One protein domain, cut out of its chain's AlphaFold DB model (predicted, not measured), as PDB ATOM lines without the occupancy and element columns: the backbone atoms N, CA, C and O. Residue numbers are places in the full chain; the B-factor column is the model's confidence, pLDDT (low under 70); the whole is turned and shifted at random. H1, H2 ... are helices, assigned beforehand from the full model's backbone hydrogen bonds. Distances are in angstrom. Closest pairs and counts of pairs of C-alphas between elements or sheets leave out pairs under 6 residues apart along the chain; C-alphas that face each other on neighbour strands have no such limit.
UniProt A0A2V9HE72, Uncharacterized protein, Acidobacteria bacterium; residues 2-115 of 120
ATOM      1  N   PHE A   2     339.724 344.871 111.948       61.50
ATOM      2  CA  PHE A   2     339.026 345.319 113.176       61.50
ATOM      3  C   PHE A   2     338.076 344.294 113.824       61.50
ATOM      4  O   PHE A   2     338.112 344.092 115.033       61.50
ATOM      5  N   LYS A   3     337.272 343.583 113.023       63.84
ATOM      6  CA  LYS A   3     336.295 342.601 113.527       63.84
ATOM      7  C   LYS A   3     336.949 341.437 114.291       63.84
ATOM      8  O   LYS A   3     336.377 340.949 115.253       63.84
ATOM      9  N   ARG A   4     338.163 341.021 113.901       65.50
ATOM     10  CA  ARG A   4     338.907 339.941 114.578       65.50
ATOM     11  C   ARG A   4     339.564 340.413 115.879       65.50
ATOM     12  O   ARG A   4     339.539 339.674 116.854       65.50
ATOM     13  N   LEU A   5     340.074 341.646 115.909       68.88
ATOM     14  CA  LEU A   5     340.593 342.277 117.130       68.88
ATOM     15  C   LEU A   5     339.494 342.467 118.182       68.88
ATOM     16  O   LEU A   5     339.722 342.201 119.356       68.88
ATOM     17  N   MET A   6     338.287 342.849 117.757       69.06
ATOM     18  CA  MET A   6     337.153 343.027 118.666       69.06
ATOM     19  C   MET A   6     336.707 341.696 119.299       69.06
ATOM     20  O   MET A   6     336.468 341.634 120.501       69.06
ATOM     21  N   ILE A   7     336.668 340.611 118.516       71.50
ATOM     22  CA  ILE A   7     336.323 339.266 119.012       71.50
ATOM     23  C   ILE A   7     337.382 338.751 119.997       71.50
ATOM     24  O   ILE A   7     337.026 338.213 121.041       71.50
ATOM     25  N   LEU A   8     338.671 338.956 119.701       73.94
ATOM     26  CA  LEU A   8     339.764 338.599 120.613       73.94
ATOM     27  C   LEU A   8     339.707 339.398 121.923       73.94
ATOM     28  O   LEU A   8     339.913 338.825 122.989       73.94
ATOM     29  N   GLY A   9     339.365 340.687 121.855       73.56
ATOM     30  CA  GLY A   9     339.164 341.529 123.035       73.56
ATOM     31  C   GLY A   9     338.015 341.042 123.920       73.56
ATOM     32  O   GLY A   9     338.201 340.887 125.123       73.56
ATOM     33  N   ILE A  10     336.854 340.729 123.330       80.00
ATOM     34  CA  ILE A  10     335.680 340.218 124.063       80.00
ATOM     35  C   ILE A  10     335.976 338.846 124.680       80.00
ATOM     36  O   ILE A  10     335.664 338.619 125.848       80.00
ATOM     37  N   ALA A  11     336.613 337.942 123.930       75.88
ATOM     38  CA  ALA A  11     336.975 336.617 124.426       75.88
ATOM     39  C   ALA A  11     337.965 336.692 125.602       75.88
ATOM     40  O   ALA A  11     337.780 336.001 126.601       75.88
ATOM     41  N   GLY A  12     338.972 337.571 125.521       77.25
ATOM     42  CA  GLY A  12     339.911 337.809 126.618       77.25
ATOM     43  C   GLY A  12     339.230 338.374 127.868       77.25
ATOM     44  O   GLY A  12     339.502 337.922 128.977       77.25
ATOM     45  N   LEU A  13     338.289 339.305 127.694       82.50
ATOM     46  CA  LEU A  13     337.538 339.906 128.800       82.50
ATOM     47  C   LEU A  13     336.637 338.879 129.501       82.50
ATOM     48  O   LEU A  13     336.640 338.792 130.727       82.50
ATOM     49  N   MET A  14     335.933 338.047 128.728       79.44
ATOM     50  CA  MET A  14     335.117 336.950 129.261       79.44
ATOM     51  C   MET A  14     335.970 335.909 129.993       79.44
ATOM     52  O   MET A  14     335.556 335.407 131.035       79.44
ATOM     53  N   PHE A  15     337.172 335.616 129.491       79.94
ATOM     54  CA  PHE A  15     338.101 334.697 130.147       79.94
ATOM     55  C   PHE A  15     338.583 335.235 131.503       79.94
ATOM     56  O   PHE A  15     338.530 334.515 132.498       79.94
ATOM     57  N   VAL A  16     338.984 336.510 131.575       80.19
ATOM     58  CA  VAL A  16     339.420 337.148 132.833       80.19
ATOM     59  C   VAL A  16     338.275 337.221 133.846       80.19
ATOM     60  O   VAL A  16     338.471 336.896 135.017       80.19
ATOM     61  N   LEU A  17     337.071 337.600 133.408       80.38
ATOM     62  CA  LEU A  17     335.890 337.646 134.274       80.38
ATOM     63  C   LEU A  17     335.496 336.252 134.778       80.38
ATOM     64  O   LEU A  17     335.219 336.094 135.965       80.38
ATOM     65  N   GLY A  18     335.522 335.237 133.910       79.56
ATOM     66  CA  GLY A  18     335.240 333.850 134.282       79.56
ATOM     67  C   GLY A  18     336.253 333.291 135.283       79.56
ATOM     68  O   GLY A  18     335.861 332.677 136.274       79.56
ATOM     69  N   ALA A  19     337.545 333.559 135.078       79.81
ATOM     70  CA  ALA A  19     338.599 333.143 136.001       79.81
ATOM     71  C   ALA A  19     338.466 333.825 137.375       79.81
ATOM     72  O   ALA A  19     338.540 333.148 138.402       79.81
ATOM     73  N   ASN A  20     338.194 335.135 137.407       79.56
ATOM     74  CA  ASN A  20     337.943 335.859 138.658       79.56
ATOM     75  C   ASN A  20     336.695 335.346 139.381       79.56
ATOM     76  O   ASN A  20     336.722 335.174 140.597       79.56
ATOM     77  N   TYR A  21     335.616 335.064 138.648       80.19
ATOM     78  CA  TYR A  21     334.394 334.519 139.232       80.19
ATOM     79  C   TYR A  21     334.642 333.160 139.895       80.19
ATOM     80  O   TYR A  21     334.246 332.957 141.041       80.19
ATOM     81  N   LEU A  22     335.345 332.248 139.214       81.25
ATOM     82  CA  LEU A  22     335.696 330.940 139.772       81.25
ATOM     83  C   LEU A  22     336.591 331.068 141.013       81.25
ATOM     84  O   LEU A  22     336.388 330.361 142.000       81.25
ATOM     85  N   LEU A  23     337.550 331.994 140.998       81.75
ATOM     86  CA  LEU A  23     338.436 332.232 142.133       81.75
ATOM     87  C   LEU A  23     337.662 332.771 143.347       81.75
ATOM     88  O   LEU A  23     337.765 332.216 144.437       81.75
ATOM     89  N   VAL A  24     336.811 333.784 143.163       82.50
ATOM     90  CA  VAL A  24     335.952 334.314 144.238       82.50
ATOM     91  C   VAL A  24     334.979 333.252 144.754       82.50
ATOM     92  O   VAL A  24     334.802 333.115 145.963       82.50
ATOM     93  N   TYR A  25     334.375 332.467 143.860       80.94
ATOM     94  CA  TYR A  25     333.449 331.402 144.234       80.94
ATOM     95  C   TYR A  25     334.128 330.335 145.103       80.94
ATOM     96  O   TYR A  25     333.610 329.976 146.161       80.94
ATOM     97  N   THR A  26     335.307 329.860 144.692       78.19
ATOM     98  CA  THR A  26     336.064 328.851 145.450       78.19
ATOM     99  C   THR A  26     336.531 329.375 146.806       78.19
ATOM    100  O   THR A  26     336.398 328.656 147.798       78.19
ATOM    101  N   LEU A  27     336.990 330.629 146.886       80.88
ATOM    102  CA  LEU A  27     337.336 331.279 148.155       80.88
ATOM    103  C   LEU A  27     336.130 331.389 149.088       80.88
ATOM    104  O   LEU A  27     336.232 331.051 150.266       80.88
ATOM    105  N   ASN A  28     334.976 331.811 148.565       83.06
ATOM    106  CA  ASN A  28     333.756 331.903 149.358       83.06
ATOM    107  C   ASN A  28     333.333 330.521 149.876       83.06
ATOM    108  O   ASN A  28     333.018 330.365 151.049       83.06
ATOM    109  N   GLN A  29     333.418 329.488 149.032       83.06
ATOM    110  CA  GLN A  29     333.080 328.122 149.424       83.06
ATOM    111  C   GLN A  29     334.035 327.559 150.488       83.06
ATOM    112  O   GLN A  29     333.592 326.866 151.405       83.06
ATOM    113  N   GLN A  30     335.335 327.858 150.398       84.25
ATOM    114  CA  GLN A  30     336.302 327.509 151.441       84.25
ATOM    115  C   GLN A  30     335.993 328.238 152.752       84.25
ATOM    116  O   GLN A  30     335.962 327.600 153.802       84.25
ATOM    117  N   ALA A  31     335.687 329.537 152.686       82.81
ATOM    118  CA  ALA A  31     335.308 330.322 153.855       82.81
ATOM    119  C   ALA A  31     334.042 329.770 154.532       82.81
ATOM    120  O   ALA A  31     334.027 329.618 155.749       82.81
ATOM    121  N   THR A  32     333.003 329.407 153.772       84.44
ATOM    122  CA  THR A  32     331.781 328.800 154.327       84.44
ATOM    123  C   THR A  32     332.069 327.473 155.026       84.44
ATOM    124  O   THR A  32     331.619 327.269 156.149       84.44
ATOM    125  N   ARG A  33     332.862 326.585 154.410       84.00
ATOM    126  CA  ARG A  33     333.211 325.289 155.018       84.00
ATOM    127  C   ARG A  33     333.998 325.449 156.313       84.00
ATOM    128  O   ARG A  33     333.764 324.703 157.261       84.00
ATOM    129  N   GLU A  34     334.919 326.408 156.352       85.31
ATOM    130  CA  GLU A  34     335.695 326.686 157.559       85.31
ATOM    131  C   GLU A  34     334.800 327.240 158.675       85.31
ATOM    132  O   GLU A  34     334.901 326.794 159.815       85.31
ATOM    133  N   ARG A  35     333.837 328.112 158.347       81.31
ATOM    134  CA  ARG A  35     332.826 328.585 159.309       81.31
ATOM    135  C   ARG A  35     331.983 327.442 159.858       81.31
ATOM    136  O   ARG A  35     331.901 327.284 161.067       81.31
ATOM    137  N   GLU A  36     331.441 326.584 158.995       86.38
ATOM    138  CA  GLU A  36     330.667 325.412 159.425       86.38
ATOM    139  C   GLU A  36     331.489 324.452 160.295       86.38
ATOM    140  O   GLU A  36     330.953 323.763 161.166       86.38
ATOM    141  N   ARG A  37     332.798 324.354 160.046       86.94
ATOM    142  CA  ARG A  37     333.712 323.561 160.872       86.94
ATOM    143  C   ARG A  37     333.908 324.196 162.246       86.94
ATOM    144  O   ARG A  37     333.842 323.486 163.253       86.94
ATOM    145  N   GLN A  38     334.126 325.508 162.293       87.88
ATOM    146  CA  GLN A  38     334.272 326.248 163.543       87.88
ATOM    147  C   GLN A  38     332.974 326.267 164.350       87.88
ATOM    148  O   GLN A  38     333.029 326.075 165.558       87.88
ATOM    149  N   ASP A  39     331.818 326.427 163.706       88.50
ATOM    150  CA  ASP A  39     330.504 326.384 164.353       88.50
ATOM    151  C   ASP A  39     330.211 324.990 164.912       88.50
ATOM    152  O   ASP A  39     329.822 324.862 166.068       88.50
ATOM    153  N   ARG A  40     330.481 323.919 164.151       90.31
ATOM    154  CA  ARG A  40     330.345 322.547 164.675       90.31
ATOM    155  C   ARG A  40     331.249 322.291 165.873       90.31
ATOM    156  O   ARG A  40     330.816 321.672 166.839       90.31
ATOM    157  N   THR A  41     332.492 322.762 165.811       92.44
ATOM    158  CA  THR A  41     333.436 322.631 166.930       92.44
ATOM    159  C   THR A  41     332.935 323.418 168.138       92.44
ATOM    160  O   THR A  41     332.906 322.880 169.236       92.44
ATOM    161  N   TYR A  42     332.472 324.651 167.928       92.31
ATOM    162  CA  TYR A  42     331.914 325.507 168.970       92.31
ATOM    163  C   TYR A  42     330.742 324.841 169.696       92.31
ATOM    164  O   TYR A  42     330.800 324.650 170.908       92.31
ATOM    165  N   TRP A  43     329.717 324.417 168.952       92.56
ATOM    166  CA  TRP A  43     328.519 323.804 169.528       92.56
ATOM    167  C   TRP A  43     328.802 322.454 170.185       92.56
ATOM    168  O   TRP A  43     328.222 322.137 171.218       92.56
ATOM    169  N   SER A  44     329.739 321.670 169.644       93.38
ATOM    170  CA  SER A  44     330.164 320.423 170.285       93.38
ATOM    171  C   SER A  44     330.766 320.656 171.672       93.38
ATOM    172  O   SER A  44     330.583 319.828 172.560       93.38
ATOM    173  N   VAL A  45     331.506 321.751 171.850       95.19
ATOM    174  CA  VAL A  45     332.157 322.094 173.121       95.19
ATOM    175  C   VAL A  45     331.154 322.720 174.073       95.19
ATOM    176  O   VAL A  45     331.118 322.333 175.235       95.19
ATOM    177  N   PHE A  46     330.298 323.615 173.570       94.62
ATOM    178  CA  PHE A  46     329.178 324.169 174.328       94.62
ATOM    179  C   PHE A  46     328.344 323.057 174.970       94.62
ATOM    180  O   PHE A  46     328.193 323.048 176.184       94.62
ATOM    181  N   ASN A  47     327.923 322.056 174.190       95.06
ATOM    182  CA  ASN A  47     327.134 320.935 174.706       95.06
ATOM    183  C   ASN A  47     327.889 320.111 175.765       95.06
ATOM    184  O   ASN A  47     327.273 319.532 176.654       95.06
ATOM    185  N   ALA A  48     329.219 320.010 175.676       95.31
ATOM    186  CA  ALA A  48     330.014 319.310 176.686       95.31
ATOM    187  C   ALA A  48     330.081 320.099 178.005       95.31
ATOM    188  O   ALA A  48     329.986 319.500 179.073       95.31
ATOM    189  N   VAL A  49     330.207 321.427 177.928       94.56
ATOM    190  CA  VAL A  49     330.168 322.323 179.096       94.56
ATOM    191  C   VAL A  49     328.763 322.360 179.708       94.56
ATOM    192  O   VAL A  49     328.625 322.287 180.923       94.56
ATOM    193  N   GLU A  50     327.717 322.389 178.883       93.56
ATOM    194  CA  GLU A  50     326.322 322.326 179.328       93.56
ATOM    195  C   GLU A  50     326.023 321.010 180.062       93.56
ATOM    196  O   GLU A  50     325.429 321.034 181.132       93.56
ATOM    197  N   GLN A  51     326.521 319.870 179.568       93.38
ATOM    198  CA  GLN A  51     326.386 318.581 180.265       93.38
ATOM    199  C   GLN A  51     327.005 318.594 181.668       93.38
ATOM    200  O   GLN A  51     326.463 317.972 182.579       93.38
ATOM    201  N   PHE A  52     328.116 319.311 181.856       94.25
ATOM    202  CA  PHE A  52     328.676 319.545 183.187       94.25
ATOM    203  C   PHE A  52     327.780 320.466 184.033       94.25
ATOM    204  O   PHE A  52     327.574 320.195 185.212       94.25
ATOM    205  N   GLY A  53     327.189 321.500 183.425       90.31
ATOM    206  CA  GLY A  53     326.204 322.386 184.061       90.31
ATOM    207  C   GLY A  53     324.867 321.718 184.434       90.31
ATOM    208  O   GLY A  53     324.157 322.189 185.323       90.31
ATOM    209  N   GLU A  54     324.495 320.618 183.784       89.94
ATOM    210  CA  GLU A  54     323.322 319.819 184.162       89.94
ATOM    211  C   GLU A  54     323.657 318.800 185.253       89.94
ATOM    212  O   GLU A  54     322.890 318.607 186.201       89.94
ATOM    213  N   HIS A  55     324.808 318.137 185.122       89.44
ATOM    214  CA  HIS A  55     325.243 317.094 186.035       89.44
ATOM    215  C   HIS A  55     326.727 317.245 186.353       89.44
ATOM    216  O   HIS A  55     327.586 316.745 185.627       89.44
ATOM    217  N   ALA A  56     327.025 317.937 187.452       88.31
ATOM    218  CA  ALA A  56     328.391 318.151 187.905       88.31
ATOM    219  C   ALA A  56     328.966 316.884 188.535       88.31
ATOM    220  O   ALA A  56     328.788 316.615 189.726       88.31
ATOM    221  N   ASP A  57     329.673 316.111 187.720       92.38
ATOM    222  CA  ASP A  57     330.466 314.977 188.151       92.38
ATOM    223  C   ASP A  57     331.845 314.999 187.476       92.38
ATOM    224  O   ASP A  57     332.123 315.777 186.561       92.38
ATOM    225  N   GLN A  58     332.735 314.127 187.943       91.62
ATOM    226  CA  GLN A  58     334.111 314.075 187.455       91.62
ATOM    227  C   GLN A  58     334.211 313.682 185.967       91.62
ATOM    228  O   GLN A  58     335.165 314.062 185.290       91.62
ATOM    229  N   VAL A  59     333.254 312.912 185.447       94.31
ATOM    230  CA  VAL A  59     333.219 312.465 184.049       94.31
ATOM    231  C   VAL A  59     332.799 313.614 183.137       94.31
ATOM    232  O   VAL A  59     333.453 313.849 182.118       94.31
ATOM    233  N   THR A  60     331.739 314.343 183.484       93.38
ATOM    234  CA  THR A  60     331.264 315.496 182.706       93.38
ATOM    235  C   THR A  60     332.267 316.648 182.751       93.38
ATOM    236  O   THR A  60     332.536 317.254 181.714       93.38
ATOM    237  N   GLU A  61     332.923 316.867 183.892       93.75
ATOM    238  CA  GLU A  61     334.018 317.832 184.044       93.75
ATOM    239  C   GLU A  61     335.205 317.495 183.125       93.75
ATOM    240  O   GLU A  61     335.664 318.332 182.342       93.75
ATOM    241  N   GLN A  62     335.690 316.247 183.162       95.25
ATOM    242  CA  GLN A  62     336.786 315.799 182.296       95.25
ATOM    243  C   GLN A  62     336.418 315.896 180.815       95.25
ATOM    244  O   GLN A  62     337.255 316.273 179.993       95.25
ATOM    245  N   LYS A  63     335.167 315.588 180.468       95.06
ATOM    246  CA  LYS A  63     334.662 315.697 179.098       95.06
ATOM    247  C   LYS A  63     334.628 317.148 178.618       95.06
ATOM    248  O   LYS A  63     335.047 317.409 177.491       95.06
ATOM    249  N   ALA A  64     334.181 318.080 179.457       94.38
ATOM    250  CA  ALA A  64     334.182 319.508 179.150       94.38
ATOM    251  C   ALA A  64     335.612 320.044 178.958       94.38
ATOM    252  O   ALA A  64     335.897 320.690 177.947       94.38
ATOM    253  N   LYS A  65     336.541 319.687 179.859       95.69
ATOM    254  CA  LYS A  65     337.972 320.032 179.750       95.69
ATOM    255  C   LYS A  65     338.595 319.498 178.461       95.69
ATOM    256  O   LYS A  65     339.212 320.254 177.711       95.69
ATOM    257  N   ALA A  66     338.371 318.219 178.158       95.56
ATOM    258  CA  ALA A  66     338.869 317.599 176.935       95.56
ATOM    259  C   ALA A  66     338.303 318.272 175.675       95.56
ATOM    260  O   ALA A  66     339.050 318.531 174.733       95.56
ATOM    261  N   ALA A  67     337.008 318.606 175.666       94.62
ATOM    262  CA  ALA A  67     336.384 319.305 174.547       94.62
ATOM    263  C   ALA A  67     336.990 320.703 174.338       94.62
ATOM    264  O   ALA A  67     337.298 321.069 173.204       94.62
ATOM    265  N   LEU A  68     337.219 321.468 175.411       94.50
ATOM    266  CA  LEU A  68     337.864 322.786 175.348       94.50
ATOM    267  C   LEU A  68     339.290 322.710 174.776       94.50
ATOM    268  O   LEU A  68     339.661 323.525 173.923       94.50
ATOM    269  N   ASP A  69     340.081 321.722 175.193       94.12
ATOM    270  CA  ASP A  69     341.436 321.523 174.672       94.12
ATOM    271  C   ASP A  69     341.436 321.065 173.210       94.12
ATOM    272  O   ASP A  69     342.205 321.579 172.390       94.12
ATOM    273  N   GLU A  70     340.526 320.164 172.842       92.69
ATOM    274  CA  GLU A  70     340.347 319.734 171.457       92.69
ATOM    275  C   GLU A  70     339.912 320.906 170.560       92.69
ATOM    276  O   GLU A  70     340.394 321.045 169.433       92.69
ATOM    277  N   ALA A  71     339.061 321.805 171.058       90.94
ATOM    278  CA  ALA A  71     338.623 322.996 170.333       90.94
ATOM    279  C   ALA A  71     339.785 323.936 169.996       90.94
ATOM    280  O   ALA A  71     339.866 324.452 168.877       90.94
ATOM    281  N   ARG A  72     340.711 324.128 170.945       86.56
ATOM    282  CA  ARG A  72     341.937 324.907 170.725       86.56
ATOM    283  C   ARG A  72     342.813 324.263 169.651       86.56
ATOM    284  O   ARG A  72     343.299 324.968 168.769       86.56
ATOM    285  N   GLN A  73     342.971 322.938 169.681       88.19
ATOM    286  CA  GLN A  73     343.738 322.199 168.667       88.19
ATOM    287  C   GLN A  73     343.080 322.248 167.279       88.19
ATOM    288  O   GLN A  73     343.770 322.315 166.264       88.19
ATOM    289  N   LYS A  74     341.745 322.267 167.228       87.38
ATOM    290  CA  LYS A  74     340.950 322.381 165.996       87.38
ATOM    291  C   LYS A  74     340.867 323.803 165.434       87.38
ATOM    292  O   LYS A  74     340.216 324.000 164.410       87.38
ATOM    293  N   GLY A  75     341.532 324.777 166.058       84.19
ATOM    294  CA  GLY A  75     341.612 326.147 165.552       84.19
ATOM    295  C   GLY A  75     340.351 326.975 165.795       84.19
ATOM    296  O   GLY A  75     340.090 327.910 165.039       84.19
ATOM    297  N   LEU A  76     339.566 326.658 166.833       89.12
ATOM    298  CA  LEU A  76     338.456 327.514 167.249       89.12
ATOM    299  C   LEU A  76     338.972 328.935 167.533       89.12
ATOM    300  O   LEU A  76     340.029 329.113 168.147       89.12
ATOM    301  N   SER A  77     338.232 329.955 167.088       87.62
ATOM    302  CA  SER A  77     338.659 331.344 167.267       87.62
ATOM    303  C   SER A  77     338.880 331.672 168.749       87.62
ATOM    304  O   SER A  77     338.158 331.203 169.632       87.62
ATOM    305  N   LYS A  78     339.895 332.497 169.041       87.88
ATOM    306  CA  LYS A  78     340.298 332.819 170.423       87.88
ATOM    307  C   LYS A  78     339.153 333.400 171.256       87.88
ATOM    308  O   LYS A  78     339.092 333.147 172.453       87.88
ATOM    309  N   ILE A  79     338.274 334.181 170.626       88.94
ATOM    310  CA  ILE A  79     337.108 334.787 171.282       88.94
ATOM    311  C   ILE A  79     336.125 333.692 171.691       88.94
ATOM    312  O   ILE A  79     335.762 333.597 172.857       88.94
ATOM    313  N   ARG A  80     335.760 332.816 170.754       89.56
ATOM    314  CA  ARG A  80     334.832 331.710 170.997       89.56
ATOM    315  C   ARG A  80     335.342 330.732 172.047       89.56
ATOM    316  O   ARG A  80     334.586 330.333 172.925       89.56
ATOM    317  N   ALA A  81     336.625 330.386 171.975       91.12
ATOM    318  CA  ALA A  81     337.268 329.533 172.966       91.12
ATOM    319  C   ALA A  81     337.254 330.177 174.361       91.12
ATOM    320  O   ALA A  81     336.983 329.490 175.339       91.12
ATOM    321  N   ARG A  82     337.496 331.493 174.452       91.69
ATOM    322  CA  ARG A  82     337.441 332.226 175.722       91.69
ATOM    323  C   ARG A  82     336.042 332.210 176.327       91.69
ATOM    324  O   ARG A  82     335.933 331.911 177.502       91.69
ATOM    325  N   ILE A  83     335.001 332.485 175.540       92.12
ATOM    326  CA  ILE A  83     333.612 332.502 176.032       92.12
ATOM    327  C   ILE A  83     333.237 331.147 176.647       92.12
ATOM    328  O   ILE A  83     332.742 331.094 177.767       92.12
ATOM    329  N   LEU A  84     333.532 330.046 175.947       94.38
ATOM    330  CA  LEU A  84     333.245 328.699 176.452       94.38
ATOM    331  C   LEU A  84     334.073 328.340 177.687       94.38
ATOM    332  O   LEU A  84     333.587 327.644 178.571       94.38
ATOM    333  N   GLN A  85     335.317 328.810 177.747       94.75
ATOM    334  CA  GLN A  85     336.178 328.570 178.892       94.75
ATOM    335  C   GLN A  85     335.723 329.351 180.128       94.75
ATOM    336  O   GLN A  85     335.655 328.766 181.199       94.75
ATOM    337  N   THR A  86     335.376 330.631 179.984       94.38
ATOM    338  CA  THR A  86     334.851 331.444 181.089       94.38
ATOM    339  C   THR A  86     333.550 330.850 181.620       94.38
ATOM    340  O   THR A  86     333.425 330.662 182.824       94.38
ATOM    341  N   TYR A  87     332.650 330.430 180.725       93.75
ATOM    342  CA  TYR A  87     331.429 329.738 181.125       93.75
ATOM    343  C   TYR A  87     331.715 328.466 181.944       93.75
ATOM    344  O   TYR A  87     331.095 328.242 182.981       93.75
ATOM    345  N   PHE A  88     332.679 327.648 181.509       95.94
ATOM    346  CA  PHE A  88     333.087 326.449 182.240       95.94
ATOM    347  C   PHE A  88     333.710 326.769 183.612       95.94
ATOM    348  O   PHE A  88     333.342 326.145 184.603       95.94
ATOM    349  N   GLU A  89     334.605 327.756 183.685       94.94
ATOM    350  CA  GLU A  89     335.263 328.181 184.930       94.94
ATOM    351  C   GLU A  89     334.244 328.720 185.953       94.94
ATOM    352  O   GLU A  89     334.293 328.360 187.131       94.94
ATOM    353  N   ASP A  90     333.264 329.518 185.517       93.81
ATOM    354  CA  ASP A  90     332.207 330.013 186.406       93.81
ATOM    355  C   ASP A  90     331.227 328.905 186.838       93.81
ATOM    356  O   ASP A  90     330.719 328.943 187.963       93.81
ATOM    357  N   LEU A  91     331.010 327.868 186.018       92.94
ATOM    358  CA  LEU A  91     330.311 326.654 186.458       92.94
ATOM    359  C   LEU A  91     331.115 325.893 187.523       92.94
ATOM    360  O   LEU A  91     330.553 325.543 188.560       92.94
ATOM    361  N   GLU A  92     332.417 325.668 187.317       94.00
ATOM    362  CA  GLU A  92     333.278 325.002 188.308       94.00
ATOM    363  C   GLU A  92     333.241 325.737 189.655       94.00
ATOM    364  O   GLU A  92     333.029 325.117 190.701       94.00
ATOM    365  N   HIS A  93     333.376 327.064 189.642       93.50
ATOM    366  CA  HIS A  93     333.308 327.878 190.856       93.50
ATOM    367  C   HIS A  93     331.919 327.873 191.502       93.50
ATOM    368  O   HIS A  93     331.814 327.801 192.730       93.50
ATOM    369  N   CYS A  94     330.848 327.868 190.702       91.69
ATOM    370  CA  CYS A  94     329.491 327.707 191.215       91.69
ATOM    371  C   CYS A  94     329.329 326.393 191.996       91.69
ATOM    372  O   CYS A  94     328.827 326.402 193.125       91.69
ATOM    373  N   TYR A  95     329.819 325.273 191.455       90.38
ATOM    374  CA  TYR A  95     329.760 323.974 192.135       90.38
ATOM    375  C   TYR A  95     330.677 323.871 193.356       90.38
ATOM    376  O   TYR A  95     330.390 323.107 194.276       90.38
ATOM    377  N   GLN A  96     331.736 324.679 193.416       90.88
ATOM    378  CA  GLN A  96     332.577 324.833 194.608       90.88
ATOM    379  C   GLN A  96     331.918 325.688 195.710       90.88
ATOM    380  O   GLN A  96     332.460 325.787 196.811       90.88
ATOM    381  N   GLY A  97     330.743 326.273 195.448       88.12
ATOM    382  CA  GLY A  97     329.960 327.044 196.414       88.12
ATOM    383  C   GLY A  97     330.049 328.564 196.252       88.12
ATOM    384  O   GLY A  97     329.529 329.286 197.107       88.12
ATOM    385  N   ASP A  98     330.667 329.072 195.179       92.19
ATOM    386  CA  ASP A  98     330.677 330.507 194.882       92.19
ATOM    387  C   ASP A  98     329.343 330.952 194.258       92.19
ATOM    388  O   ASP A  98     329.038 330.735 193.081       92.19
ATOM    389  N   ARG A  99     328.535 331.629 195.077       83.44
ATOM    390  CA  ARG A  99     327.214 332.134 194.692       83.44
ATOM    391  C   ARG A  99     327.270 333.200 193.593       83.44
ATOM    392  O   ARG A  99     326.324 333.291 192.807       83.44
ATOM    393  N   GLU A 100     328.326 334.011 193.536       88.81
ATOM    394  CA  GLU A 100     328.476 335.023 192.486       88.81
ATOM    395  C   GLU A 100     328.817 334.359 191.150       88.81
ATOM    396  O   GLU A 100     328.227 334.718 190.128       88.81
ATOM    397  N   SER A 101     329.667 333.330 191.155       87.38
ATOM    398  CA  SER A 101     329.951 332.543 189.949       87.38
ATOM    399  C   SER A 101     328.727 331.794 189.425       87.38
ATOM    400  O   SER A 101     328.528 331.762 188.219       87.38
ATOM    401  N   CYS A 102     327.804 331.327 190.274       86.19
ATOM    402  CA  CYS A 102     326.529 330.771 189.788       86.19
ATOM    403  C   CYS A 102     325.692 331.779 188.981       86.19
ATOM    404  O   CYS A 102     325.031 331.429 188.001       86.19
ATOM    405  N   LYS A 103     325.706 333.055 189.386       87.06
ATOM    406  CA  LYS A 103     325.008 334.125 188.664       87.06
ATOM    407  C   LYS A 103     325.725 334.477 187.360       87.06
ATOM    408  O   LYS A 103     325.058 334.754 186.356       87.06
ATOM    409  N   LYS A 104     327.060 334.471 187.373       89.38
ATOM    410  CA  LYS A 104     327.880 334.690 186.177       89.38
ATOM    411  C   LYS A 104     327.728 333.559 185.171       89.38
ATOM    412  O   LYS A 104     327.388 333.859 184.040       89.38
ATOM    413  N   ALA A 105     327.756 332.298 185.600       86.06
ATOM    414  CA  ALA A 105     327.556 331.134 184.737       86.06
ATOM    415  C   ALA A 105     326.263 331.230 183.907       86.06
ATOM    416  O   ALA A 105     326.256 330.934 182.717       86.06
ATOM    417  N   ASN A 106     325.164 331.719 184.493       83.31
ATOM    418  CA  ASN A 106     323.919 331.938 183.749       83.31
ATOM    419  C   ASN A 106     324.011 333.103 182.737       83.31
ATOM    420  O   ASN A 106     323.361 333.094 181.690       83.31
ATOM    421  N   THR A 107     324.802 334.131 183.042       86.25
ATOM    422  CA  THR A 107     325.082 335.245 182.120       86.25
ATOM    423  C   THR A 107     325.974 334.773 180.970       86.25
ATOM    424  O   THR A 107     325.657 335.031 179.810       86.25
ATOM    425  N   ASP A 108     327.006 333.998 181.280       85.12
ATOM    426  CA  ASP A 108     327.966 333.461 180.319       85.12
ATOM    427  C   ASP A 108     327.339 332.405 179.411       85.12
ATOM    428  O   ASP A 108     327.628 332.378 178.220       85.12
ATOM    429  N   MET A 109     326.404 331.596 179.920       86.94
ATOM    430  CA  MET A 109     325.581 330.709 179.093       86.94
ATOM    431  C   MET A 109     324.809 331.508 178.035       86.94
ATOM    432  O   MET A 109     324.801 331.154 176.856       86.94
ATOM    433  N   ASN A 110     324.183 332.621 178.433       86.56
ATOM    434  CA  ASN A 110     323.472 333.491 177.496       86.56
ATOM    435  C   ASN A 110     324.419 334.155 176.488       86.56
ATOM    436  O   ASN A 110     324.042 334.343 175.330       86.56
ATOM    437  N   GLU A 111     325.631 334.515 176.908       85.69
ATOM    438  CA  GLU A 111     326.664 335.036 176.012       85.69
ATOM    439  C   GLU A 111     327.130 333.969 175.016       85.69
ATOM    440  O   GLU A 111     327.184 334.237 173.815       85.69
ATOM    441  N   ALA A 112     327.366 332.743 175.486       83.19
ATOM    442  CA  ALA A 112     327.763 331.601 174.677       83.19
ATOM    443  C   ALA A 112     326.710 331.249 173.610       83.19
ATOM    444  O   ALA A 112     327.030 331.098 172.433       83.19
ATOM    445  N   ILE A 113     325.424 331.241 173.967       85.50
ATOM    446  CA  ILE A 113     324.338 331.000 173.002       85.50
ATOM    447  C   ILE A 113     324.270 332.103 171.929       85.50
ATOM    448  O   ILE A 113     323.896 331.844 170.784       85.50
ATOM    449  N   ARG A 114     324.624 333.347 172.278       83.06
ATOM    450  CA  ARG A 114     324.545 334.516 171.383       83.06
ATOM    451  C   ARG A 114     325.776 334.713 170.502       83.06
ATOM    452  O   ARG A 114     325.806 335.684 169.740       83.06
ATOM    453  N   VAL A 115     326.778 333.840 170.592       74.94
ATOM    454  CA  VAL A 115     328.022 333.982 169.833       74.94
ATOM    455  C   VAL A 115     327.730 334.067 168.329       74.94
ATOM    456  O   VAL A 115     327.155 333.141 167.754       74.94
TER     457      VAL A 115
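AT A GLANCE: This is residues 2 to 115 of the 120 residues of an uncharacterized protein of Acidobacteria bacterium (UniProt A0A2V9HE72). One very long helix, H1, sticks out as an arm with residues 2 to 33; its far end joins H2, H3 and H4 in a compact up-and-down bundle, each helix running against the one before. The printed part has 114 residues with four named helices, H1 to H4 in order, and no named strand: all helix. It is extended, radius of gyration of the C-alphas 23.9 A, spanning 86 by 24 by 18 A.

IN THESE COORDINATES: H1, residues 2 to 54, runs 77.0 A from C-alpha 2 at (339.026, 345.319, 113.176). H2 is residues 58 to 73, 22.6 A; H3 is residues 78 to 95, 25.7 A; H4 is residues 99 to 113, 21.9 A, ending at C-alpha 113 (324.338, 331.000, 173.002).

HOW THE PARTS SIT: H1, with residues 42 to 53 alone, touches the hub H3 at a shallow tilt of 8 degrees, the same way; the closest C-alphas, Val 49 and Phe 88, are 6.0 A apart. H1 and H2 form a hairpin, closest C-alphas Phe 52 and Thr 60, 4.8 A. H3 and H4 form another, closest C-alphas Cys 94 and Cys 102, 4.5 A. H2 and H4 are apart. Every O i to N i+4 pair is within hydrogen-bond range in H1, H2 and H3, and 10 of 11 in H4.

THE WHOLE: The C-alphas farthest apart, Phe 2 and Gly 97, are 85.7 A apart. The printed part has no cut, its three links are tight, and pLDDT is under 70 at residues 2 to 6.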